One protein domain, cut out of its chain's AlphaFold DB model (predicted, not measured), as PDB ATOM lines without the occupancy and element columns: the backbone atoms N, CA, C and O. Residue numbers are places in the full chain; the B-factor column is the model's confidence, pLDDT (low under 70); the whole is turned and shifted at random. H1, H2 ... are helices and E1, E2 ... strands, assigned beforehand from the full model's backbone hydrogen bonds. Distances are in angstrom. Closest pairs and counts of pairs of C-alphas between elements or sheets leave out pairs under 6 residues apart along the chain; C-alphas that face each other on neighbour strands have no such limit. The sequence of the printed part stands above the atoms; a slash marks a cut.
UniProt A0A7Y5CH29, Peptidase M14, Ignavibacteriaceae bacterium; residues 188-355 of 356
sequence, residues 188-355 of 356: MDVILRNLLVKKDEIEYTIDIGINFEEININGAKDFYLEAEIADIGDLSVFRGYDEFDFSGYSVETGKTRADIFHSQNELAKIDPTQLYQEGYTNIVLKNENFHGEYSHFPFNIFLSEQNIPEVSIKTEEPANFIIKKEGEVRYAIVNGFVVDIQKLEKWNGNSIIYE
ATOM      1  N   MET A 188     140.465 125.028 171.654       97.19
ATOM      2  CA  MET A 188     141.640 124.413 172.271       97.19
ATOM      3  C   MET A 188     142.606 123.967 171.171       97.19
ATOM      4  O   MET A 188     142.192 123.801 170.022       97.19
ATOM      5  N   ASP A 189     143.885 123.757 171.479       97.00
ATOM      6  CA  ASP A 189     144.828 123.265 170.466       97.00
ATOM      7  C   ASP A 189     144.528 121.812 170.073       97.00
ATOM      8  O   ASP A 189     144.387 121.512 168.884       97.00
ATOM      9  N   VAL A 190     144.361 120.927 171.057       97.75
ATOM     10  CA  VAL A 190     144.031 119.513 170.833       97.75
ATOM     11  C   VAL A 190     142.870 119.093 171.722       97.75
ATOM     12  O   VAL A 190     142.841 119.426 172.905       97.75
ATOM     13  N   ILE A 191     141.934 118.311 171.179       98.62
ATOM     14  CA  ILE A 191     140.941 117.599 171.991       98.62
ATOM     15  C   ILE A 191     140.998 116.097 171.714       98.62
ATOM     16  O   ILE A 191     140.866 115.639 170.576       98.62
ATOM     17  N   LEU A 192     141.169 115.322 172.783       98.69
ATOM     18  CA  LEU A 192     141.088 113.866 172.786       98.69
ATOM     19  C   LEU A 192     139.683 113.483 173.263       98.69
ATOM     20  O   LEU A 192     139.355 113.677 174.432       98.69
ATOM     21  N   ARG A 193     138.842 112.986 172.357       98.69
ATOM     22  CA  ARG A 193     137.422 112.716 172.609       98.69
ATOM     23  C   ARG A 193     137.180 111.294 173.099       98.69
ATOM     24  O   ARG A 193     137.822 110.364 172.610       98.69
ATOM     25  N   ASN A 194     136.168 111.115 173.942       98.44
ATOM     26  CA  ASN A 194     135.580 109.814 174.286       98.44
ATOM     27  C   ASN A 194     136.559 108.795 174.910       98.44
ATOM     28  O   ASN A 194     136.447 107.590 174.669       98.44
ATOM     29  N   LEU A 195     137.514 109.258 175.716       98.12
ATOM     30  CA  LEU A 195     138.463 108.396 176.416       98.12
ATOM     31  C   LEU A 195     137.814 107.706 177.615       98.12
ATOM     32  O   LEU A 195     137.116 108.334 178.410       98.12
ATOM     33  N   LEU A 196     138.102 106.416 177.783       97.44
ATOM     34  CA  LEU A 196     137.727 105.666 178.978       97.44
ATOM     35  C   LEU A 196     138.782 105.842 180.076       97.44
ATOM     36  O   LEU A 196     139.961 105.535 179.884       97.44
ATOM     37  N   VAL A 197     138.347 106.280 181.254       94.25
ATOM     38  CA  VAL A 197     139.160 106.325 182.474       94.25
ATOM     39  C   VAL A 197     138.549 105.397 183.505       94.25
ATOM     40  O   VAL A 197     137.354 105.471 183.789       94.25
ATOM     41  N   LYS A 198     139.379 104.542 184.104       89.31
ATOM     42  CA  LYS A 198     138.979 103.703 185.235       89.31
ATOM     43  C   LYS A 198     139.539 104.277 186.522       89.31
ATOM     44  O   LYS A 198     140.746 104.490 186.631       89.31
ATOM     45  N   LYS A 199     138.662 104.498 187.495       87.38
ATOM     46  CA  LYS A 199     139.041 104.832 188.865       87.38
ATOM     47  C   LYS A 199     138.274 103.904 189.792       87.38
ATOM     48  O   LYS A 199     137.044 103.887 189.773       87.38
ATOM     49  N   ASP A 200     139.019 103.111 190.553       87.75
ATOM     50  CA  ASP A 200     138.480 101.981 191.308       87.75
ATOM     51  C   ASP A 200     137.707 101.020 190.373       87.75
ATOM     52  O   ASP A 200     138.219 100.639 189.320       87.75
ATOM     53  N   GLU A 201     136.475 100.647 190.726       89.94
ATOM     54  CA  GLU A 201     135.602  99.766 189.929       89.94
ATOM     55  C   GLU A 201     134.646 100.543 188.996       89.94
ATOM     56  O   GLU A 201     133.708  99.966 188.444       89.94
ATOM     57  N   ILE A 202     134.837 101.862 188.844       94.25
ATOM     58  CA  ILE A 202     133.962 102.726 188.040       94.25
ATOM     59  C   ILE A 202     134.702 103.199 186.787       94.25
ATOM     60  O   ILE A 202     135.849 103.648 186.835       94.25
ATOM     61  N   GLU A 203     134.013 103.100 185.654       93.62
ATOM     62  CA  GLU A 203     134.474 103.585 184.358       93.62
ATOM     63  C   GLU A 203     133.763 104.894 184.001       93.62
ATOM     64  O   GLU A 203     132.551 105.032 184.179       93.62
ATOM     65  N   TYR A 204     134.534 105.849 183.491       95.56
ATOM     66  CA  TYR A 204     134.078 107.164 183.063       95.56
ATOM     67  C   TYR A 204     134.465 107.379 181.603       95.56
ATOM     68  O   TYR A 204     135.558 106.991 181.194       95.56
ATOM     69  N   THR A 205     133.598 108.040 180.841       97.56
ATOM     70  CA  THR A 205     133.944 108.583 179.524       97.56
ATOM     71  C   THR A 205     134.204 110.072 179.672       97.56
ATOM     72  O   THR A 205     133.355 110.788 180.204       97.56
ATOM     73  N   ILE A 206     135.373 110.519 179.228       97.69
ATOM     74  CA  ILE A 206     135.800 111.915 179.304       97.69
ATOM     75  C   ILE A 206     136.391 112.373 177.973       97.69
ATOM     76  O   ILE A 206     136.945 111.576 177.215       97.69
ATOM     77  N   ASP A 207     136.342 113.675 177.745       98.69
ATOM     78  CA  ASP A 207     137.227 114.363 176.820       98.69
ATOM     79  C   ASP A 207     138.388 114.992 177.605       98.69
ATOM     80  O   ASP A 207     138.229 115.379 178.768       98.69
ATOM     81  N   ILE A 208     139.551 115.108 176.967       98.62
ATOM     82  CA  ILE A 208     140.712 115.842 177.490       98.62
ATOM     83  C   ILE A 208     141.073 116.937 176.490       98.62
ATOM     84  O   ILE A 208     141.364 116.647 175.327       98.62
ATOM     85  N   GLY A 209     141.058 118.185 176.952       98.50
ATOM     86  CA  GLY A 209     141.468 119.363 176.200       98.50
ATOM     87  C   GLY A 209     142.903 119.748 176.533       98.50
ATOM     88  O   GLY A 209     143.289 119.740 177.700       98.50
ATOM     89  N   ILE A 210     143.699 120.077 175.520       98.56
ATOM     90  CA  ILE A 210     145.119 120.411 175.659       98.56
ATOM     91  C   ILE A 210     145.390 121.721 174.924       98.56
ATOM     92  O   ILE A 210     144.974 121.886 173.773       98.56
ATOM     93  N   ASN A 211     146.123 122.619 175.577       97.69
ATOM     94  CA  ASN A 211     146.643 123.848 174.986       97.69
ATOM     95  C   ASN A 211     148.166 123.851 175.038       97.69
ATOM     96  O   ASN A 211     148.757 123.249 175.932       97.69
ATOM     97  N   PHE A 212     148.790 124.533 174.081       96.81
ATOM     98  CA  PHE A 212     150.227 124.761 174.086       96.81
ATOM     99  C   PHE A 212     150.550 126.232 174.329       96.81
ATOM    100  O   PHE A 212     150.069 127.115 173.609       96.81
ATOM    101  N   GLU A 213     151.468 126.471 175.254       95.06
ATOM    102  CA  GLU A 213     152.171 127.735 175.397       95.06
ATOM    103  C   GLU A 213     153.435 127.748 174.523       95.06
ATOM    104  O   GLU A 213     154.114 126.733 174.356       95.06
ATOM    105  N   GLU A 214     153.743 128.902 173.931       94.56
ATOM    106  CA  GLU A 214     154.978 129.126 173.177       94.56
ATOM    107  C   GLU A 214     156.045 129.711 174.101       94.56
ATOM    108  O   GLU A 214     155.971 130.878 174.499       94.56
ATOM    109  N   ILE A 215     157.069 128.915 174.406       94.81
ATOM    110  CA  ILE A 215     158.187 129.342 175.243       94.81
ATOM    111  C   ILE A 215     159.330 129.825 174.355       94.81
ATOM    112  O   ILE A 215     159.981 129.057 173.643       94.81
ATOM    113  N   ASN A 216     159.557 131.137 174.383       92.25
ATOM    114  CA  ASN A 216     160.529 131.808 173.530       92.25
ATOM    115  C   ASN A 216     161.969 131.509 173.947       92.25
ATOM    116  O   ASN A 216     162.355 131.690 175.099       92.25
ATOM    117  N   ILE A 217     162.802 131.182 172.964       92.12
ATOM    118  CA  ILE A 217     164.232 130.926 173.131       92.12
ATOM    119  C   ILE A 217     165.045 131.765 172.141       92.12
ATOM    120  O   ILE A 217     164.510 132.446 171.263       92.12
ATOM    121  N   ASN A 218     166.373 131.758 172.289       89.06
ATOM    122  CA  ASN A 218     167.291 132.440 171.365       89.06
ATOM    123  C   ASN A 218     166.970 133.939 171.154       89.06
ATOM    124  O   ASN A 218     167.199 134.487 170.073       89.06
ATOM    125  N   GLY A 219     166.438 134.602 172.188       85.75
ATOM    126  CA  GLY A 219     165.968 135.987 172.108       85.75
ATOM    127  C   GLY A 219     164.703 136.146 171.258       85.75
ATOM    128  O   GLY A 219     164.658 137.057 170.438       85.75
ATOM    129  N   ALA A 220     163.729 135.242 171.422       86.62
ATOM    130  CA  ALA A 220     162.446 135.216 170.708       86.62
ATOM    131  C   ALA A 220     162.558 135.122 169.177       86.62
ATOM    132  O   ALA A 220     161.738 135.650 168.427       86.62
ATOM    133  N   LYS A 221     163.612 134.452 168.702       88.44
ATOM    134  CA  LYS A 221     163.783 134.092 167.283       88.44
ATOM    135  C   LYS A 221     163.304 132.681 166.972       88.44
ATOM    136  O   LYS A 221     163.272 132.301 165.807       88.44
ATOM    137  N   ASP A 222     163.037 131.916 168.018       91.06
ATOM    138  CA  ASP A 222     162.587 130.538 167.974       91.06
ATOM    139  C   ASP A 222     161.832 130.247 169.279       91.06
ATOM    140  O   ASP A 222     161.937 131.017 170.242       91.06
ATOM    141  N   PHE A 223     161.092 129.149 169.324       94.12
ATOM    142  CA  PHE A 223     160.336 128.728 170.501       94.12
ATOM    143  C   PHE A 223     160.193 127.207 170.546       94.12
ATOM    144  O   PHE A 223     160.320 126.516 169.535       94.12
ATOM    145  N   TYR A 224     159.888 126.682 171.726       96.00
ATOM    146  CA  TYR A 224     159.334 125.338 171.875       96.00
ATOM    147  C   TYR A 224     157.921 125.426 172.446       96.00
ATOM    148  O   TYR A 224     157.507 126.477 172.937       96.00
ATOM    149  N   LEU A 225     157.160 124.339 172.335       96.81
ATOM    150  CA  LEU A 225     155.814 124.272 172.887       96.81
ATOM    151  C   LEU A 225     155.838 123.568 174.237       96.81
ATOM    152  O   LEU A 225     156.469 122.521 174.373       96.81
ATOM    153  N   GLU A 226     155.122 124.101 175.210       97.00
ATOM    154  CA  GLU A 226     154.839 123.425 176.472       97.00
ATOM    155  C   GLU A 226     153.333 123.203 176.572       97.00
ATOM    156  O   GLU A 226     152.552 124.129 176.370       97.00
ATOM    157  N   ALA A 227     152.918 121.955 176.784       96.94
ATOM    158  CA  ALA A 227     151.511 121.590 176.791       96.94
ATOM    159  C   ALA A 227     150.959 121.446 178.204       96.94
ATOM    160  O   ALA A 227     151.531 120.734 179.032       96.94
ATOM    161  N   GLU A 228     149.764 121.982 178.412       96.31
ATOM    162  CA  GLU A 228     148.972 121.796 179.621       96.31
ATOM    163  C   GLU A 228     147.632 121.129 179.300       96.31
ATOM    164  O   GLU A 228     147.048 121.332 178.229       96.31
ATOM    165  N   ILE A 229     147.113 120.338 180.243       97.94
ATOM    166  CA  ILE A 229     145.710 119.933 180.196       97.94
ATOM    167  C   ILE A 229     144.849 121.142 180.563       97.94
ATOM    168  O   ILE A 229     144.775 121.529 181.730       97.94
ATOM    169  N   ALA A 230     144.164 121.701 179.573       97.56
ATOM    170  CA  ALA A 230     143.311 122.869 179.748       97.56
ATOM    171  C   ALA A 230     142.016 122.529 180.501       97.56
ATOM    172  O   ALA A 230     141.602 123.270 181.386       97.56
ATOM    173  N   ASP A 231     141.372 121.407 180.157       98.12
ATOM    174  CA  ASP A 231     140.134 120.964 180.804       98.12
ATOM    175  C   ASP A 231     139.903 119.452 180.619       98.12
ATOM    176  O   ASP A 231     140.468 118.823 179.718       98.12
ATOM    177  N   ILE A 232     139.074 118.858 181.481       98.06
ATOM    178  CA  ILE A 232     138.706 117.437 181.462       98.06
ATOM    179  C   ILE A 232     137.211 117.290 181.757       98.06
ATOM    180  O   ILE A 232     136.731 117.742 182.795       98.06
ATOM    181  N   GLY A 233     136.486 116.554 180.916       97.56
ATOM    182  CA  GLY A 233     135.078 116.237 181.165       97.56
ATOM    183  C   GLY A 233     134.246 116.222 179.893       97.56
ATOM    184  O   GLY A 233     134.633 115.599 178.912       97.56
ATOM    185  N   ASP A 234     133.085 116.877 179.920       97.50
ATOM    186  CA  ASP A 234     132.261 117.088 178.728       97.50
ATOM    187  C   ASP A 234     132.735 118.345 177.994       97.50
ATOM    188  O   ASP A 234     132.371 119.467 178.352       97.50
ATOM    189  N   LEU A 235     133.546 118.150 176.952       97.62
ATOM    190  CA  LEU A 235     134.049 119.242 176.125       97.62
ATOM    191  C   LEU A 235     133.218 119.431 174.848       97.62
ATOM    192  O   LEU A 235     133.706 120.013 173.877       97.62
ATOM    193  N   SER A 236     131.968 118.954 174.798       95.56
ATOM    194  CA  SER A 236     131.107 119.005 173.600       95.56
ATOM    195  C   SER A 236     130.842 120.423 173.071       95.56
ATOM    196  O   SER A 236     130.566 120.610 171.877       95.56
ATOM    197  N   VAL A 237     130.979 121.433 173.935       94.75
ATOM    198  CA  VAL A 237     130.862 122.863 173.605       94.75
ATOM    199  C   VAL A 237     132.176 123.503 173.138       94.75
ATOM    200  O   VAL A 237     132.172 124.663 172.750       94.75
ATOM    201  N   PHE A 238     133.287 122.765 173.135       96.88
ATOM    202  CA  PHE A 238     134.591 123.220 172.644       96.88
ATOM    203  C   PHE A 238     134.951 122.550 171.319       96.88
ATOM    204  O   PHE A 238     134.416 121.486 170.979       96.88
ATOM    205  N   ARG A 239     135.891 123.139 170.575       96.06
ATOM    206  CA  ARG A 239     136.556 122.492 169.435       96.06
ATOM    207  C   ARG A 239     138.070 122.598 169.518       96.06
ATOM    208  O   ARG A 239     138.608 123.568 170.041       96.06
ATOM    209  N   GLY A 240     138.739 121.589 168.977       95.81
ATOM    210  CA  GLY A 240     140.187 121.546 168.825       95.81
ATOM    211  C   GLY A 240     140.622 122.079 167.461       95.81
ATOM    212  O   GLY A 240     139.909 121.901 166.471       95.81
ATOM    213  N   TYR A 241     141.818 122.667 167.364       95.81
ATOM    214  CA  TYR A 241     142.486 122.773 166.058       95.81
ATOM    215  C   TYR A 241     142.746 121.377 165.484       95.81
ATOM    216  O   TYR A 241     142.574 121.170 164.278       95.81
ATOM    217  N   ASP A 242     143.097 120.433 166.357       95.31
ATOM    218  CA  ASP A 242     143.138 119.006 166.073       95.31
ATOM    219  C   ASP A 242     142.237 118.236 167.053       95.31
ATOM    220  O   ASP A 242     142.258 118.460 168.262       95.31
ATOM    221  N   GLU A 243     141.427 117.317 166.530       97.38
ATOM    222  CA  GLU A 243     140.538 116.473 167.333       97.38
ATOM    223  C   GLU A 243     140.729 115.003 166.981       97.38
ATOM    224  O   GLU A 243     140.832 114.634 165.807       97.38
ATOM    225  N   PHE A 244     140.738 114.161 168.011       98.19
ATOM    226  CA  PHE A 244     140.945 112.725 167.885       98.19
ATOM    227  C   PHE A 244     139.839 111.986 168.628       98.19
ATOM    228  O   PHE A 244     139.674 112.173 169.829       98.19
ATOM    229  N   ASP A 245     139.087 111.136 167.925       98.19
ATOM    230  CA  ASP A 245     138.079 110.277 168.547       98.19
ATOM    231  C   ASP A 245     138.706 108.975 169.039       98.19
ATOM    232  O   ASP A 245     139.181 108.148 168.254       98.19
ATOM    233  N   PHE A 246     138.682 108.797 170.355       98.25
ATOM    234  CA  PHE A 246     139.200 107.634 171.054       98.25
ATOM    235  C   PHE A 246     138.091 106.775 171.660       98.25
ATOM    236  O   PHE A 246     138.322 106.045 172.623       98.25
ATOM    237  N   SER A 247     136.906 106.772 171.048       98.00
ATOM    238  CA  SER A 247     135.829 105.841 171.392       98.00
ATOM    239  C   SER A 247     136.332 104.391 171.483       98.00
ATOM    240  O   SER A 247     136.856 103.820 170.519       98.00
ATOM    241  N   GLY A 248     136.164 103.781 172.659       96.62
ATOM    242  CA  GLY A 248     136.610 102.413 172.948       96.62
ATOM    243  C   GLY A 248     138.101 102.269 173.277       96.62
ATOM    244  O   GLY A 248     138.590 101.143 173.385       96.62
ATOM    245  N   TYR A 249     138.825 103.376 173.436       98.38
ATOM    246  CA  TYR A 249     140.177 103.394 173.980       98.38
ATOM    247  C   TYR A 249     140.151 103.864 175.436       98.38
ATOM    248  O   TYR A 249     139.306 104.665 175.832       98.38
ATOM    249  N   SER A 250     141.110 103.392 176.228       97.31
ATOM    250  CA  SER A 250     141.337 103.856 177.595       97.31
ATOM    251  C   SER A 250     142.602 104.695 177.692       97.31
ATOM    252  O   SER A 250     143.562 104.440 176.965       97.31
ATOM    253  N   VAL A 251     142.643 105.644 178.624       97.06
ATOM    254  CA  VAL A 251     143.834 106.460 178.900       97.06
ATOM    255  C   VAL A 251     144.437 106.114 180.259       97.06
ATOM    256  O   VAL A 251     143.726 105.888 181.236       97.06
ATOM    257  N   GLU A 252     145.764 106.073 180.313       95.06
ATOM    258  CA  GLU A 252     146.548 105.926 181.540       95.06
ATOM    259  C   GLU A 252     147.683 106.953 181.558       95.06
ATOM    260  O   GLU A 252     148.138 107.424 180.512       95.06
ATOM    261  N   THR A 253     148.163 107.291 182.751       94.38
ATOM    262  CA  THR A 253     149.310 108.186 182.904       94.38
ATOM    263  C   THR A 253     150.574 107.574 182.307       94.38
ATOM    264  O   THR A 253     150.858 106.385 182.478       94.38
ATOM    265  N   GLY A 254     151.338 108.396 181.587       94.06
ATOM    266  CA  GLY A 254     152.632 107.999 181.055       94.06
ATOM    267  C   GLY A 254     153.658 107.872 182.180       94.06
ATOM    268  O   GLY A 254     153.771 108.743 183.042       94.06
ATOM    269  N   LYS A 255     154.393 106.761 182.209       94.12
ATOM    270  CA  LYS A 255     155.341 106.461 183.289       94.12
ATOM    271  C   LYS A 255     156.739 106.975 182.972       94.12
ATOM    272  O   LYS A 255     157.105 107.186 181.814       94.12
ATOM    273  N   THR A 256     157.555 107.081 184.014       94.00
ATOM    274  CA  THR A 256     159.000 107.276 183.878       94.00
ATOM    275  C   THR A 256     159.707 105.928 183.927       94.00
ATOM    276  O   THR A 256     159.450 105.114 184.818       94.00
ATOM    277  N   ARG A 257     160.576 105.669 182.948       92.75
ATOM    278  CA  ARG A 257     161.391 104.453 182.903       92.75
ATOM    279  C   ARG A 257     162.411 104.464 184.045       92.75
ATOM    280  O   ARG A 257     163.031 105.491 184.300       92.75
ATOM    281  N   ALA A 258     162.587 103.320 184.708       86.12
ATOM    282  CA  ALA A 258     163.463 103.194 185.877       86.12
ATOM    283  C   ALA A 258     164.966 103.180 185.541       86.12
ATOM    284  O   ALA A 258     165.789 103.393 186.427       86.12
ATOM    285  N   ASP A 259     165.334 102.902 184.288       87.38
ATOM    286  CA  ASP A 259     166.731 102.925 183.855       87.38
ATOM    287  C   ASP A 259     167.285 104.357 183.873       87.38
ATOM    288  O   ASP A 259     166.662 105.283 183.345       87.38
ATOM    289  N   ILE A 260     168.486 104.516 184.432       87.62
ATOM    290  CA  ILE A 260     169.213 105.787 184.444       87.62
ATOM    291  C   ILE A 260     170.159 105.824 183.251       87.62
ATOM    292  O   ILE A 260     171.089 105.020 183.152       87.62
ATOM    293  N   PHE A 261     169.953 106.797 182.375       92.31
ATOM    294  CA  PHE A 261     170.847 107.075 181.260       92.31
ATOM    295  C   PHE A 261     171.915 108.088 181.672       92.31
ATOM    296  O   PHE A 261     171.693 108.929 182.546       92.31
ATOM    297  N   HIS A 262     173.077 108.046 181.025       92.38
ATOM    298  CA  HIS A 262     174.212 108.918 181.349       92.38
ATOM    299  C   HIS A 262     174.671 109.794 180.182       92.38
ATOM    300  O   HIS A 262     175.480 110.708 180.364       92.38
ATOM    301  N   SER A 263     174.158 109.571 178.971       91.94
ATOM    302  CA  SER A 263     174.554 110.350 177.798       91.94
ATOM    303  C   SER A 263     173.452 110.476 176.748       91.94
ATOM    304  O   SER A 263     172.620 109.587 176.586       91.94
ATOM    305  N   GLN A 264     173.497 111.550 175.953       89.56
ATOM    306  CA  GLN A 264     172.612 111.719 174.789       89.56
ATOM    307  C   GLN A 264     172.742 110.567 173.779       89.56
ATOM    308  O   GLN A 264     171.765 110.177 173.147       89.56
ATOM    309  N   ASN A 265     173.941 109.989 173.651       93.19
ATOM    310  CA  ASN A 265     174.193 108.847 172.771       93.19
ATOM    311  C   ASN A 265     173.456 107.579 173.213       93.19
ATOM    312  O   ASN A 265     173.213 106.703 172.386       93.19
ATOM    313  N   GLU A 266     173.148 107.438 174.502       94.44
ATOM    314  CA  GLU A 266     172.285 106.361 174.982       94.44
ATOM    315  C   GLU A 266     170.821 106.662 174.672       94.44
ATOM    316  O   GLU A 266     170.134 105.783 174.159       94.44
ATOM    317  N   LEU A 267     170.374 107.908 174.876       93.62
ATOM    318  CA  LEU A 267     169.007 108.326 174.542       93.62
ATOM    319  C   LEU A 267     168.686 108.123 173.059       93.62
ATOM    320  O   LEU A 267     167.630 107.606 172.719       93.62
ATOM    321  N   ALA A 268     169.633 108.441 172.173       93.44
ATOM    322  CA  ALA A 268     169.487 108.257 170.729       93.44
ATOM    323  C   ALA A 268     169.356 106.790 170.282       93.44
ATOM    324  O   ALA A 268     169.003 106.537 169.133       93.44
ATOM    325  N   LYS A 269     169.653 105.823 171.159       94.88
ATOM    326  CA  LYS A 269     169.492 104.386 170.884       94.88
ATOM    327  C   LYS A 269     168.164 103.830 171.389       94.88
ATOM    328  O   LYS A 269     167.881 102.662 171.133       94.88
ATOM    329  N   ILE A 270     167.389 104.616 172.136       94.81
ATOM    330  CA  ILE A 270     166.087 104.190 172.644       94.81
ATOM    331  C   ILE A 270     165.133 104.071 171.458       94.81
ATOM    332  O   ILE A 270     164.954 105.026 170.707       94.81
ATOM    333  N   ASP A 271     164.508 102.902 171.312       94.69
ATOM    334  CA  ASP A 271     163.376 102.738 170.407       94.69
ATOM    335  C   ASP A 271     162.126 103.345 171.066       94.69
ATOM    336  O   ASP A 271     161.642 102.810 172.073       94.69
ATOM    337  N   PRO A 272     161.591 104.460 170.539       94.56
ATOM    338  CA  PRO A 272     160.422 105.096 171.125       94.56
ATOM    339  C   PRO A 272     159.168 104.225 171.031       94.56
ATOM    340  O   PRO A 272     158.334 104.263 171.929       94.56
ATOM    341  N   THR A 273     159.049 103.391 169.995       95.00
ATOM    342  CA  THR A 273     157.916 102.471 169.837       95.00
ATOM    343  C   THR A 273     157.863 101.498 171.005       95.00
ATOM    344  O   THR A 273     156.816 101.337 171.634       95.00
ATOM    345  N   GLN A 274     159.007 100.894 171.333       95.31
ATOM    346  CA  GLN A 274     159.121  99.987 172.469       95.31
ATOM    347  C   GLN A 274     158.879 100.720 173.797       95.31
ATOM    348  O   GLN A 274     158.128 100.229 174.638       95.31
ATOM    349  N   LEU A 275     159.462 101.912 173.966       95.94
ATOM    350  CA  LEU A 275     159.289 102.734 175.167       95.94
ATOM    351  C   LEU A 275     157.801 102.987 175.470       95.94
ATOM    352  O   LEU A 275     157.341 102.758 176.590       95.94
ATOM    353  N   TYR A 276     157.033 103.387 174.454       96.44
ATOM    354  CA  TYR A 276     155.603 103.643 174.590       96.44
ATOM    355  C   TYR A 276     154.780 102.372 174.807       96.44
ATOM    356  O   TYR A 276     153.839 102.393 175.599       96.44
ATOM    357  N   GLN A 277     155.124 101.259 174.148       96.00
ATOM    358  CA  GLN A 277     154.459  99.966 174.360       96.00
ATOM    359  C   GLN A 277     154.584  99.480 175.808       96.00
ATOM    360  O   GLN A 277     153.648  98.884 176.342       96.00
ATOM    361  N   GLU A 278     155.707  99.780 176.460       95.50
ATOM    362  CA  GLU A 278     155.948  99.497 177.879       95.50
ATOM    363  C   GLU A 278     155.253 100.505 178.822       95.50
ATOM    364  O   GLU A 278     155.212 100.315 180.040       95.50
ATOM    365  N   GLY A 279     154.641 101.555 178.265       95.31
ATOM    366  CA  GLY A 279     153.867 102.557 178.988       95.31
ATOM    367  C   GLY A 279     154.673 103.765 179.467       95.31
ATOM    368  O   GLY A 279     154.193 104.515 180.320       95.31
ATOM    369  N   TYR A 280     155.892 103.951 178.958       96.06
ATOM    370  CA  TYR A 280     156.775 105.043 179.353       96.06
ATOM    371  C   TYR A 280     156.695 106.214 178.376       96.06
ATOM    372  O   TYR A 280     156.790 106.038 177.167       96.06
ATOM    373  N   THR A 281     156.582 107.423 178.914       95.81
ATOM    374  CA  THR A 281     156.654 108.697 178.171       95.81
ATOM    375  C   THR A 281     157.856 109.532 178.586       95.81
ATOM    376  O   THR A 281     158.154 110.548 177.960       95.81
ATOM    377  N   ASN A 282     158.536 109.119 179.659       95.31
ATOM    378  CA  ASN A 282     159.626 109.863 180.264       95.31
ATOM    379  C   ASN A 282     160.796 108.937 180.609       95.31
ATOM    380  O   ASN A 282     160.607 107.752 180.906       95.31
ATOM    381  N   ILE A 283     162.002 109.497 180.640       95.56
ATOM    382  CA  ILE A 283     163.230 108.812 181.061       95.56
ATOM    383  C   ILE A 283     164.004 109.656 182.072       95.56
ATOM    384  O   ILE A 283     163.770 110.859 182.187       95.56
ATOM    385  N   VAL A 284     164.951 109.034 182.775       94.69
ATOM    386  CA  VAL A 284     165.885 109.733 183.664       94.69
ATOM    387  C   VAL A 284     167.261 109.817 183.011       94.69
ATOM    388  O   VAL A 284     167.839 108.800 182.632       94.69
ATOM    389  N   LEU A 285     167.813 111.025 182.910       93.69
ATOM    390  CA  LEU A 285     169.171 111.276 182.438       93.69
ATOM    391  C   LEU A 285     170.006 111.879 183.570       93.69
ATOM    392  O   LEU A 285     169.890 113.057 183.884       93.69
ATOM    393  N   LYS A 286     170.925 111.097 184.132       91.25
ATOM    394  CA  LYS A 286     171.900 111.591 185.106       91.25
ATOM    395  C   LYS A 286     173.169 112.039 184.392       91.25
ATOM    396  O   LYS A 286     174.125 111.268 184.252       91.25
ATOM    397  N   ASN A 287     173.170 113.292 183.948       86.56
ATOM    398  CA  ASN A 287     174.315 113.930 183.309       86.56
ATOM    399  C   ASN A 287     174.403 115.408 183.712       86.56
ATOM    400  O   ASN A 287     173.624 116.225 183.241       86.56
ATOM    401  N   GLU A 288     175.387 115.747 184.546       84.25
ATOM    402  CA  GLU A 288     175.586 117.111 185.064       84.25
ATOM    403  C   GLU A 288     175.944 118.142 183.986       84.25
ATOM    404  O   GLU A 288     175.813 119.334 184.228       84.25
ATOM    405  N   ASN A 289     176.399 117.699 182.809       85.88
ATOM    406  CA  ASN A 289     176.737 118.581 181.686       85.88
ATOM    407  C   ASN A 289     175.580 118.735 180.690       85.88
ATOM    408  O   ASN A 289     175.737 119.407 179.668       85.88
ATOM    409  N   PHE A 290     174.459 118.050 180.915       86.69
ATOM    410  CA  PHE A 290     173.278 118.174 180.080       86.69
ATOM    411  C   PHE A 290     172.370 119.248 180.676       86.69
ATOM    412  O   PHE A 290     171.925 119.128 181.813       86.69
ATOM    413  N   HIS A 291     172.107 120.285 179.889       86.00
ATOM    414  CA  HIS A 291     171.258 121.412 180.256       86.00
ATOM    415  C   HIS A 291     170.301 121.713 179.113       86.00
ATOM    416  O   HIS A 291     170.645 121.513 177.943       86.00
ATOM    417  N   GLY A 292     169.130 122.228 179.456       90.00
ATOM    418  CA  GLY A 292     168.125 122.636 178.489       90.00
ATOM    419  C   GLY A 292     166.728 122.523 179.070       90.00
ATOM    420  O   GLY A 292     166.515 121.838 180.061       90.00
ATOM    421  N   GLU A 293     165.781 123.186 178.419       92.94
ATOM    422  CA  GLU A 293     164.378 123.205 178.849       92.94
ATOM    423  C   GLU A 293     163.509 122.260 178.003       92.94
ATOM    424  O   GLU A 293     162.474 121.773 178.447       92.94
ATOM    425  N   TYR A 294     163.958 121.930 176.790       95.44
ATOM    426  CA  TYR A 294     163.228 121.088 175.849       95.44
ATOM    427  C   TYR A 294     164.162 120.184 175.042       95.44
ATOM    428  O   TYR A 294     165.372 120.396 174.949       95.44
ATOM    429  N   SER A 295     163.580 119.166 174.417       94.81
ATOM    430  CA  SER A 295     164.299 118.163 173.648       94.81
ATOM    431  C   SER A 295     163.543 117.768 172.377       94.81
ATOM    432  O   SER A 295     162.321 117.869 172.284       94.81
ATOM    433  N   HIS A 296     164.284 117.288 171.378       93.94
ATOM    434  CA  HIS A 296     163.727 116.680 170.164       93.94
ATOM    435  C   HIS A 296     163.607 115.155 170.262       93.94
ATOM    436  O   HIS A 296     163.298 114.493 169.273       93.94
ATOM    437  N   PHE A 297     163.875 114.578 171.432       95.31
ATOM    438  CA  PHE A 297     163.551 113.182 171.679       95.31
ATOM    439  C   PHE A 297     162.033 113.018 171.856       95.31
ATOM    440  O   PHE A 297     161.386 113.881 172.446       95.31
ATOM    441  N   PRO A 298     161.446 111.908 171.388       95.62
ATOM    442  CA  PRO A 298     160.023 111.607 171.547       95.62
ATOM    443  C   PRO A 298     159.720 111.081 172.964       95.62
ATOM    444  O   PRO A 298     159.138 110.023 173.136       95.62
ATOM    445  N   PHE A 299     160.233 111.736 173.997       95.94
ATOM    446  CA  PHE A 299     159.985 111.418 175.404       95.94
ATOM    447  C   PHE A 299     160.563 112.538 176.260       95.94
ATOM    448  O   PHE A 299     161.575 113.148 175.893       95.94
ATOM    449  N   ASN A 300     159.938 112.811 177.402       95.88
ATOM    450  CA  ASN A 300     160.454 113.811 178.331       95.88
ATOM    451  C   ASN A 300     161.671 113.281 179.090       95.88
ATOM    452  O   ASN A 300     161.860 112.070 179.243       95.88
ATOM    453  N   ILE A 301     162.495 114.199 179.580       95.56
ATOM    454  CA  ILE A 301     163.760 113.882 180.240       95.56
ATOM    455  C   ILE A 301     163.748 114.496 181.633       95.56
ATOM    456  O   ILE A 301     163.681 115.710 181.769       95.56
ATOM    457  N   PHE A 302     163.874 113.672 182.665       93.75
ATOM    458  CA  PHE A 302     164.120 114.125 184.033       93.75
ATOM    459  C   PHE A 302     165.620 114.086 184.321       93.75
ATOM    460  O   PHE A 302     166.246 113.034 184.175       93.75
ATOM    461  N   LEU A 303     166.212 115.201 184.758       91.56
ATOM    462  CA  LEU A 303     167.642 115.244 185.108       91.56
ATOM    463  C   LEU A 303     167.946 114.698 186.514       91.56
ATOM    464  O   LEU A 303     169.107 114.537 186.895       91.56
ATOM    465  N   SER A 304     166.904 114.385 187.285       84.12
ATOM    466  CA  SER A 304     166.992 113.843 188.638       84.12
ATOM    467  C   SER A 304     165.810 112.924 188.939       84.12
ATOM    468  O   SER A 304     164.664 113.251 188.644       84.12
ATOM    469  N   GLU A 305     166.080 111.796 189.598       81.81
ATOM    470  CA  GLU A 305     165.041 110.866 190.071       81.81
ATOM    471  C   GLU A 305     164.184 111.447 191.197       81.81
ATOM    472  O   GLU A 305     163.046 111.033 191.387       81.81
ATOM    473  N   GLN A 306     164.725 112.403 191.958       76.50
ATOM    474  CA  GLN A 306     164.033 113.001 193.106       76.50
ATOM    475  C   GLN A 306     162.865 113.902 192.686       76.50
ATOM    476  O   GLN A 306     162.061 114.285 193.531       76.50
ATOM    477  N   ASN A 307     162.777 114.203 191.390       70.88
ATOM    478  CA  ASN A 307     161.918 115.236 190.826       70.88
ATOM    479  C   ASN A 307     160.892 114.659 189.848       70.88
ATOM    480  O   ASN A 307     160.287 115.393 189.076       70.88
ATOM    481  N   ILE A 308     160.714 113.336 189.840       79.31
ATOM    482  CA  ILE A 308     159.661 112.706 189.048       79.31
ATOM    483  C   ILE A 308     158.340 112.981 189.780       79.31
ATOM    484  O   ILE A 308     158.140 112.426 190.867       79.31
ATOM    485  N   PRO A 309     157.449 113.838 189.244       72.06
ATOM    486  CA  PRO A 309     156.197 114.149 189.908       72.06
ATOM    487  C   PRO A 309     155.308 112.907 189.961       72.06
ATOM    488  O   PRO A 309     155.414 111.992 189.137       72.06
ATOM    489  N   GLU A 310     154.390 112.891 190.923       73.56
ATOM    490  CA  GLU A 310     153.305 111.920 190.916       73.56
ATOM    491  C   GLU A 310     152.425 112.194 189.690       73.56
ATOM    492  O   GLU A 310     151.714 113.195 189.618       73.56
ATOM    493  N   VAL A 311     152.530 111.331 188.679       73.12
ATOM    494  CA  VAL A 311     151.856 111.549 187.399       73.12
ATOM    495  C   VAL A 311     150.358 111.323 187.578       73.12
ATOM    496  O   VAL A 311     149.927 110.220 187.922       73.12
ATOM    497  N   SER A 312     149.558 112.350 187.300       84.00
ATOM    498  CA  SER A 312     148.097 112.276 187.301       84.00
ATOM    499  C   SER A 312     147.518 113.009 186.091       84.00
ATOM    500  O   SER A 312     148.110 113.963 185.594       84.00
ATOM    501  N   ILE A 313     146.374 112.541 185.586       91.75
ATOM    502  CA  ILE A 313     145.620 113.251 184.546       91.75
ATOM    503  C   ILE A 313     144.755 114.290 185.258       91.75
ATOM    504  O   ILE A 313     143.723 113.946 185.836       91.75
ATOM    505  N   LYS A 314     145.212 115.542 185.275       93.69
ATOM    506  CA  LYS A 314     144.575 116.650 185.989       93.69
ATOM    507  C   LYS A 314     144.806 117.958 185.229       93.69
ATOM    508  O   LYS A 314     145.836 118.126 184.591       93.69
ATOM    509  N   THR A 315     143.839 118.868 185.300       95.56
ATOM    510  CA  THR A 315     143.943 120.214 184.719       95.56
ATOM    511  C   THR A 315     145.177 120.961 185.230       95.56
ATOM    512  O   THR A 315     145.559 120.778 186.388       95.56
ATOM    513  N   GLU A 316     145.757 121.812 184.382       93.69
ATOM    514  CA  GLU A 316     146.991 122.585 184.625       93.69
ATOM    515  C   GLU A 316     148.269 121.728 184.755       93.69
ATOM    516  O   GLU A 316     149.352 122.261 184.976       93.69
ATOM    517  N   GLU A 317     148.179 120.400 184.609       93.94
ATOM    518  CA  GLU A 317     149.351 119.518 184.583       93.94
ATOM    519  C   GLU A 317     149.824 119.252 183.142       93.94
ATOM    520  O   GLU A 317     149.027 119.325 182.196       93.94
ATOM    521  N   PRO A 318     151.098 118.852 182.952       93.88
ATOM    522  CA  PRO A 318     151.612 118.455 181.648       93.88
ATOM    523  C   PRO A 318     150.844 117.290 181.010       93.88
ATOM    524  O   PRO A 318     150.538 116.277 181.649       93.88
ATOM    525  N   ALA A 319     150.612 117.380 179.702       95.38
ATOM    526  CA  ALA A 319     149.891 116.353 178.957       95.38
ATOM    527  C   ALA A 319     150.798 115.172 178.549       95.38
ATOM    528  O   ALA A 319     151.384 115.179 177.464       95.38
ATOM    529  N   ASN A 320     150.914 114.150 179.411       95.75
ATOM    530  CA  ASN A 320     151.769 112.971 179.200       95.75
ATOM    531  C   ASN A 320     151.051 111.647 179.519       95.75
ATOM    532  O   ASN A 320     150.969 111.227 180.678       95.75
ATOM    533  N   PHE A 321     150.550 110.958 178.490       95.12
ATOM    534  CA  PHE A 321     149.662 109.797 178.646       95.12
ATOM    535  C   PHE A 321     149.974 108.682 177.658       95.12
ATOM    536  O   PHE A 321     150.601 108.888 176.623       95.12
ATOM    537  N   ILE A 322     149.449 107.498 177.945       97.12
ATOM    538  CA  ILE A 322     149.334 106.411 176.979       97.12
ATOM    539  C   ILE A 322     147.861 106.106 176.744       97.12
ATOM    540  O   ILE A 322     147.050 106.118 177.670       97.12
ATOM    541  N   ILE A 323     147.514 105.816 175.496       98.12
ATOM    542  CA  ILE A 323     146.152 105.483 175.091       98.12
ATOM    543  C   ILE A 323     146.155 104.057 174.550       98.12
ATOM    544  O   ILE A 323     146.903 103.709 173.626       98.12
ATOM    545  N   LYS A 324     145.310 103.220 175.147       97.69
ATOM    546  CA  LYS A 324     145.239 101.783 174.893       97.69
ATOM    547  C   LYS A 324     143.938 101.401 174.214       97.69
ATOM    548  O   LYS A 324     142.888 101.945 174.531       97.69
ATOM    549  N   LYS A 325     143.996 100.399 173.343       96.88
ATOM    550  CA  LYS A 325     142.824  99.698 172.812       96.88
ATOM    551  C   LYS A 325     142.977  98.223 173.091       96.88
ATOM    552  O   LYS A 325     144.017  97.657 172.776       96.88
ATOM    553  N   GLU A 326     141.956  97.620 173.693       94.12
ATOM    554  CA  GLU A 326     141.969  96.187 174.026       94.12
ATOM    555  C   GLU A 326     143.204  95.786 174.869       94.12
ATOM    556  O   GLU A 326     143.721  94.681 174.764       94.12
ATOM    557  N   GLY A 327     143.691  96.705 175.714       91.88
ATOM    558  CA  GLY A 327     144.866  96.506 176.570       91.88
ATOM    559  C   GLY A 327     146.221  96.790 175.907       91.88
ATOM    560  O   GLY A 327     147.212  96.923 176.621       91.88
ATOM    561  N   GLU A 328     146.280  96.954 174.583       95.50
ATOM    562  CA  GLU A 328     147.508  97.308 173.862       95.50
ATOM    563  C   GLU A 328     147.659  98.822 173.722       95.50
ATOM    564  O   GLU A 328     146.715  99.508 173.321       95.50
ATOM    565  N   VAL A 329     148.857  99.354 173.981       97.31
ATOM    566  CA  VAL A 329     149.151 100.769 173.719       97.31
ATOM    567  C   VAL A 329     149.143 101.022 172.210       97.31
ATOM    568  O   VAL A 329     149.832 100.345 171.444       97.31
ATOM    569  N   ARG A 330     148.341 101.998 171.777       97.19
ATOM    570  CA  ARG A 330     148.216 102.412 170.370       97.19
ATOM    571  C   ARG A 330     148.707 103.832 170.137       97.19
ATOM    572  O   ARG A 330     149.302 104.086 169.093       97.19
ATOM    573  N   TYR A 331     148.499 104.715 171.109       97.81
ATOM    574  CA  TYR A 331     148.991 106.084 171.045       97.81
ATOM    575  C   TYR A 331     149.735 106.461 172.319       97.81
ATOM    576  O   TYR A 331     149.439 105.948 173.400       97.81
ATOM    577  N   ALA A 332     150.674 107.387 172.179       97.19
ATOM    578  CA  ALA A 332     151.292 108.095 173.287       97.19
ATOM    579  C   ALA A 332     151.031 109.593 173.127       97.19
ATOM    580  O   ALA A 332     151.016 110.107 172.011       97.19
ATOM    581  N   ILE A 333     150.818 110.278 174.240       97.31
ATOM    582  CA  ILE A 333     150.788 111.731 174.320       97.31
ATOM    583  C   ILE A 333     152.068 112.136 175.040       97.31
ATOM    584  O   ILE A 333     152.272 111.727 176.183       97.31
ATOM    585  N   VAL A 334     152.937 112.890 174.371       97.00
ATOM    586  CA  VAL A 334     154.179 113.413 174.958       97.00
ATOM    587  C   VAL A 334     154.170 114.913 174.789       97.00
ATOM    588  O   VAL A 334     154.164 115.385 173.655       97.00
ATOM    589  N   ASN A 335     154.157 115.642 175.906       96.88
ATOM    590  CA  ASN A 335     154.038 117.095 175.925       96.88
ATOM    591  C   ASN A 335     152.886 117.560 175.015       96.88
ATOM    592  O   ASN A 335     153.077 118.361 174.112       96.88
ATOM    593  N   GLY A 336     151.707 116.947 175.165       96.75
ATOM    594  CA  GLY A 336     150.500 117.261 174.388       96.75
ATOM    595  C   GLY A 336     150.479 116.776 172.935       96.75
ATOM    596  O   GLY A 336     149.407 116.707 172.333       96.75
ATOM    597  N   PHE A 337     151.616 116.379 172.359       97.19
ATOM    598  CA  PHE A 337     151.666 115.859 170.995       97.19
ATOM    599  C   PHE A 337     151.135 114.425 170.930       97.19
ATOM    600  O   PHE A 337     151.626 113.534 171.626       97.19
ATOM    601  N   VAL A 338     150.169 114.189 170.042       96.56
ATOM    602  CA  VAL A 338     149.582 112.866 169.799       96.56
ATOM    603  C   VAL A 338     150.483 112.046 168.875       96.56
ATOM    604  O   VAL A 338     150.740 112.428 167.734       96.56
ATOM    605  N   VAL A 339     150.927 110.883 169.347       95.50
ATOM    606  CA  VAL A 339     151.787 109.953 168.610       95.50
ATOM    607  C   VAL A 339     151.039 108.662 168.325       95.50
ATOM    608  O   VAL A 339     150.719 107.922 169.249       95.50
ATOM    609  N   ASP A 340     150.813 108.355 167.048       95.12
ATOM    610  CA  ASP A 340     150.397 107.019 166.608       95.12
ATOM    611  C   ASP A 340     151.626 106.103 166.555       95.12
ATOM    612  O   ASP A 340     152.493 106.251 165.690       95.12
ATOM    613  N   ILE A 341     151.700 105.152 167.486       93.06
ATOM    614  CA  ILE A 341     152.867 104.279 167.669       93.06
ATOM    615  C   ILE A 341     153.119 103.415 166.425       93.06
ATOM    616  O   ILE A 341     154.262 103.100 166.113       93.06
ATOM    617  N   GLN A 342     152.074 103.056 165.671       89.50
ATOM    618  CA  GLN A 342     152.222 102.233 164.466       89.50
ATOM    619  C   GLN A 342     152.724 103.026 163.257       89.50
ATOM    620  O   GLN A 342     153.177 102.429 162.282       89.50
ATOM    621  N   LYS A 343     152.634 104.359 163.308       89.50
ATOM    622  CA  LYS A 343     153.056 105.267 162.232       89.50
ATOM    623  C   LYS A 343     154.242 106.141 162.631       89.50
ATOM    624  O   LYS A 343     154.507 107.152 161.977       89.50
ATOM    625  N   LEU A 344     154.947 105.782 163.702       85.94
ATOM    626  CA  LEU A 344     156.074 106.553 164.204       85.94
ATOM    627  C   LEU A 344     157.306 106.360 163.310       85.94
ATOM    628  O   LEU A 344     158.217 105.601 163.616       85.94
ATOM    629  N   GLU A 345     157.327 107.067 162.183       79.94
ATOM    630  CA  GLU A 345     158.495 107.133 161.296       79.94
ATOM    631  C   GLU A 345     159.426 108.284 161.686       79.94
ATOM    632  O   GLU A 345     160.651 108.165 161.620       79.94
ATOM    633  N   LYS A 346     158.842 109.419 162.091       82.44
ATOM    634  CA  LYS A 346     159.569 110.628 162.469       82.44
ATOM    635  C   LYS A 346     158.800 111.427 163.517       82.44
ATOM    636  O   LYS A 346     157.612 111.695 163.360       82.44
ATOM    637  N   TRP A 347     159.511 111.854 164.553       88.06
ATOM    638  CA  TRP A 347     159.012 112.790 165.554       88.06
ATOM    639  C   TRP A 347     159.090 114.230 165.032       88.06
ATOM    640  O   TRP A 347     160.146 114.667 164.575       88.06
ATOM    641  N   ASN A 348     157.968 114.951 165.091       83.44
ATOM    642  CA  ASN A 348     157.842 116.339 164.623       83.44
ATOM    643  C   ASN A 348     157.345 117.293 165.733       83.44
ATOM    644  O   ASN A 348     156.783 118.339 165.424       83.44
ATOM    645  N   GLY A 349     157.534 116.928 167.005       92.12
ATOM    646  CA  GLY A 349     157.218 117.767 168.167       92.12
ATOM    647  C   GLY A 349     158.456 118.110 168.998       92.12
ATOM    648  O   GLY A 349     159.599 117.927 168.564       92.12
ATOM    649  N   ASN A 350     158.227 118.556 170.230       96.56
ATOM    650  CA  ASN A 350     159.253 118.665 171.263       96.56
ATOM    651  C   ASN A 350     158.770 118.035 172.572       96.56
ATOM    652  O   ASN A 350     157.575 118.007 172.857       96.56
ATOM    653  N   SER A 351     159.707 117.528 173.358       96.25
ATOM    654  CA  SER A 351     159.482 117.089 174.731       96.25
ATOM    655  C   SER A 351     160.111 118.073 175.711       96.25
ATOM    656  O   SER A 351     160.871 118.955 175.302       96.25
ATOM    657  N   ILE A 352     159.792 117.927 176.993       96.25
ATOM    658  CA  ILE A 352     160.287 118.804 178.056       96.25
ATOM    659  C   ILE A 352     161.462 118.146 178.785       96.25
ATOM    660  O   ILE A 352     161.503 116.924 178.978       96.25
ATOM    661  N   ILE A 353     162.439 118.968 179.167       95.00
ATOM    662  CA  ILE A 353     163.514 118.593 180.081       95.00
ATOM    663  C   ILE A 353     163.193 119.193 181.450       95.00
ATOM    664  O   ILE A 353     163.160 120.406 181.626       95.00
ATOM    665  N   TYR A 354     162.997 118.327 182.435       91.19
ATOM    666  CA  TYR A 354     162.728 118.706 183.813       91.19
ATOM    667  C   TYR A 354     164.040 118.708 184.608       91.19
ATOM    668  O   TYR A 354     164.593 117.651 184.936       91.19
ATOM    669  N   GLU A 355     164.564 119.903 184.897       80.38
ATOM    670  CA  GLU A 355     165.802 120.077 185.673       80.38
ATOM    671  C   GLU A 355     165.583 120.006 187.200       80.38
ATOM    672  O   GLU A 355     166.512 119.677 187.941       80.38
TER     673      GLU A 355
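AT A GLANCE: This is residues 188 to 355 of the 356 residues of the protein "Peptidase M14" of Ignavibacteriaceae bacterium (UniProt A0A7Y5CH29). Two sheets, E3 E2 E1 E4 and E5 E9 E10 E11, lie partly face to face as a sandwich with crossed strands, and a third sheet, E6 E7 E8 E12, continues past the second where E5 runs on into E6. The short helix H2 packs on the second and third sheets, and the long hairpin E2 and E3 reaches to Gly 219, far from the bend of E1 and E2. The printed part has 168 residues, mostly strand, in the order E1 to E6, H1, H2, E7 to E12; the sheets, in the orders named, are mixed, antiparallel and parallel. It is compact, with a radius of gyration of the C-alphas of 15.8 A and spans of 45 by 36 by 32 A.

IN THESE COORDINATES: In the first sheet, E1 is residues 188 to 199, 25.8 A long, from C-alpha 188 at (141.640, 124.413, 172.271); E2 is residues 202 to 217, 44.0 A; E3 is residues 222 to 233, 33.7 A; E4 is residues 239 to 245. E1 bends by 68 degrees at residue 194 and E2 by 61 degrees at residue 205. The second sheet has E5, 250 to 253, E9, 321 to 325, E10, 328 to 334, 17.5 A, and E11, 337 to 340. The third has E6, 255 to 261, 15.7 A, E7, 280 to 285, E8, 300 to 302, and E12, 351 to 354, ending at C-alpha 354 at (162.728, 118.706, 183.813). H1 is 264 to 267 and H2 is 272 to 277.

HOW THE PARTS SIT: E1 E2 E3 is a meander, each strand the antiparallel neighbour of the one before, with N 204 and O 197 at 2.9 A and N 213 and O 226 at 2.8 A; E4 is parallel to E1, with N 191 and O 242 at 2.9 A. This sheet is strongly twisted. The sandwich, two sheets face to face, has its strands at 45 degrees; the closest C-alphas of E1 and E5, Leu 196 and Ser 250, are 4.3 A apart. E9 E10 E11 is a second meander, with N 323 and O 331 at 2.8 A and N 339 and O 332 at 2.8 A; E5 pairs with E9, N 252 and O 322 at 2.9 A. H2 is on this sheet at a height of 9.0 A; its closest C-alpha pair with E10 is Gln 277 and Val 329, 5.4 A. H2 is also on the third sheet, over E7, at a height of 8.6 A, while H1 only grazes that sheet. E6, H1, H2 and E7 form a strand-helix-strand unit, two parallel strands joined through helices, with a right-handed crossover; N 257 and O 282 are 2.9 A apart. E7 and E8 have N 283 and O 300 at 2.9 A, and E8 and E12 have N 354 and O 301 at 2.8 A. Every O i to N i+4 pair in H2 is within hydrogen-bond range; H1 is too short for one.

THE WHOLE: The two farthest C-alphas, of Glu 201 and Gly 219, are 50.5 A apart. The printed part has no cut. The links E7 to E8 and E8 to E9 are long, with 14 and 18 residues. The mean pLDDT of the printed part is 93.3, and no printed residue is under 70.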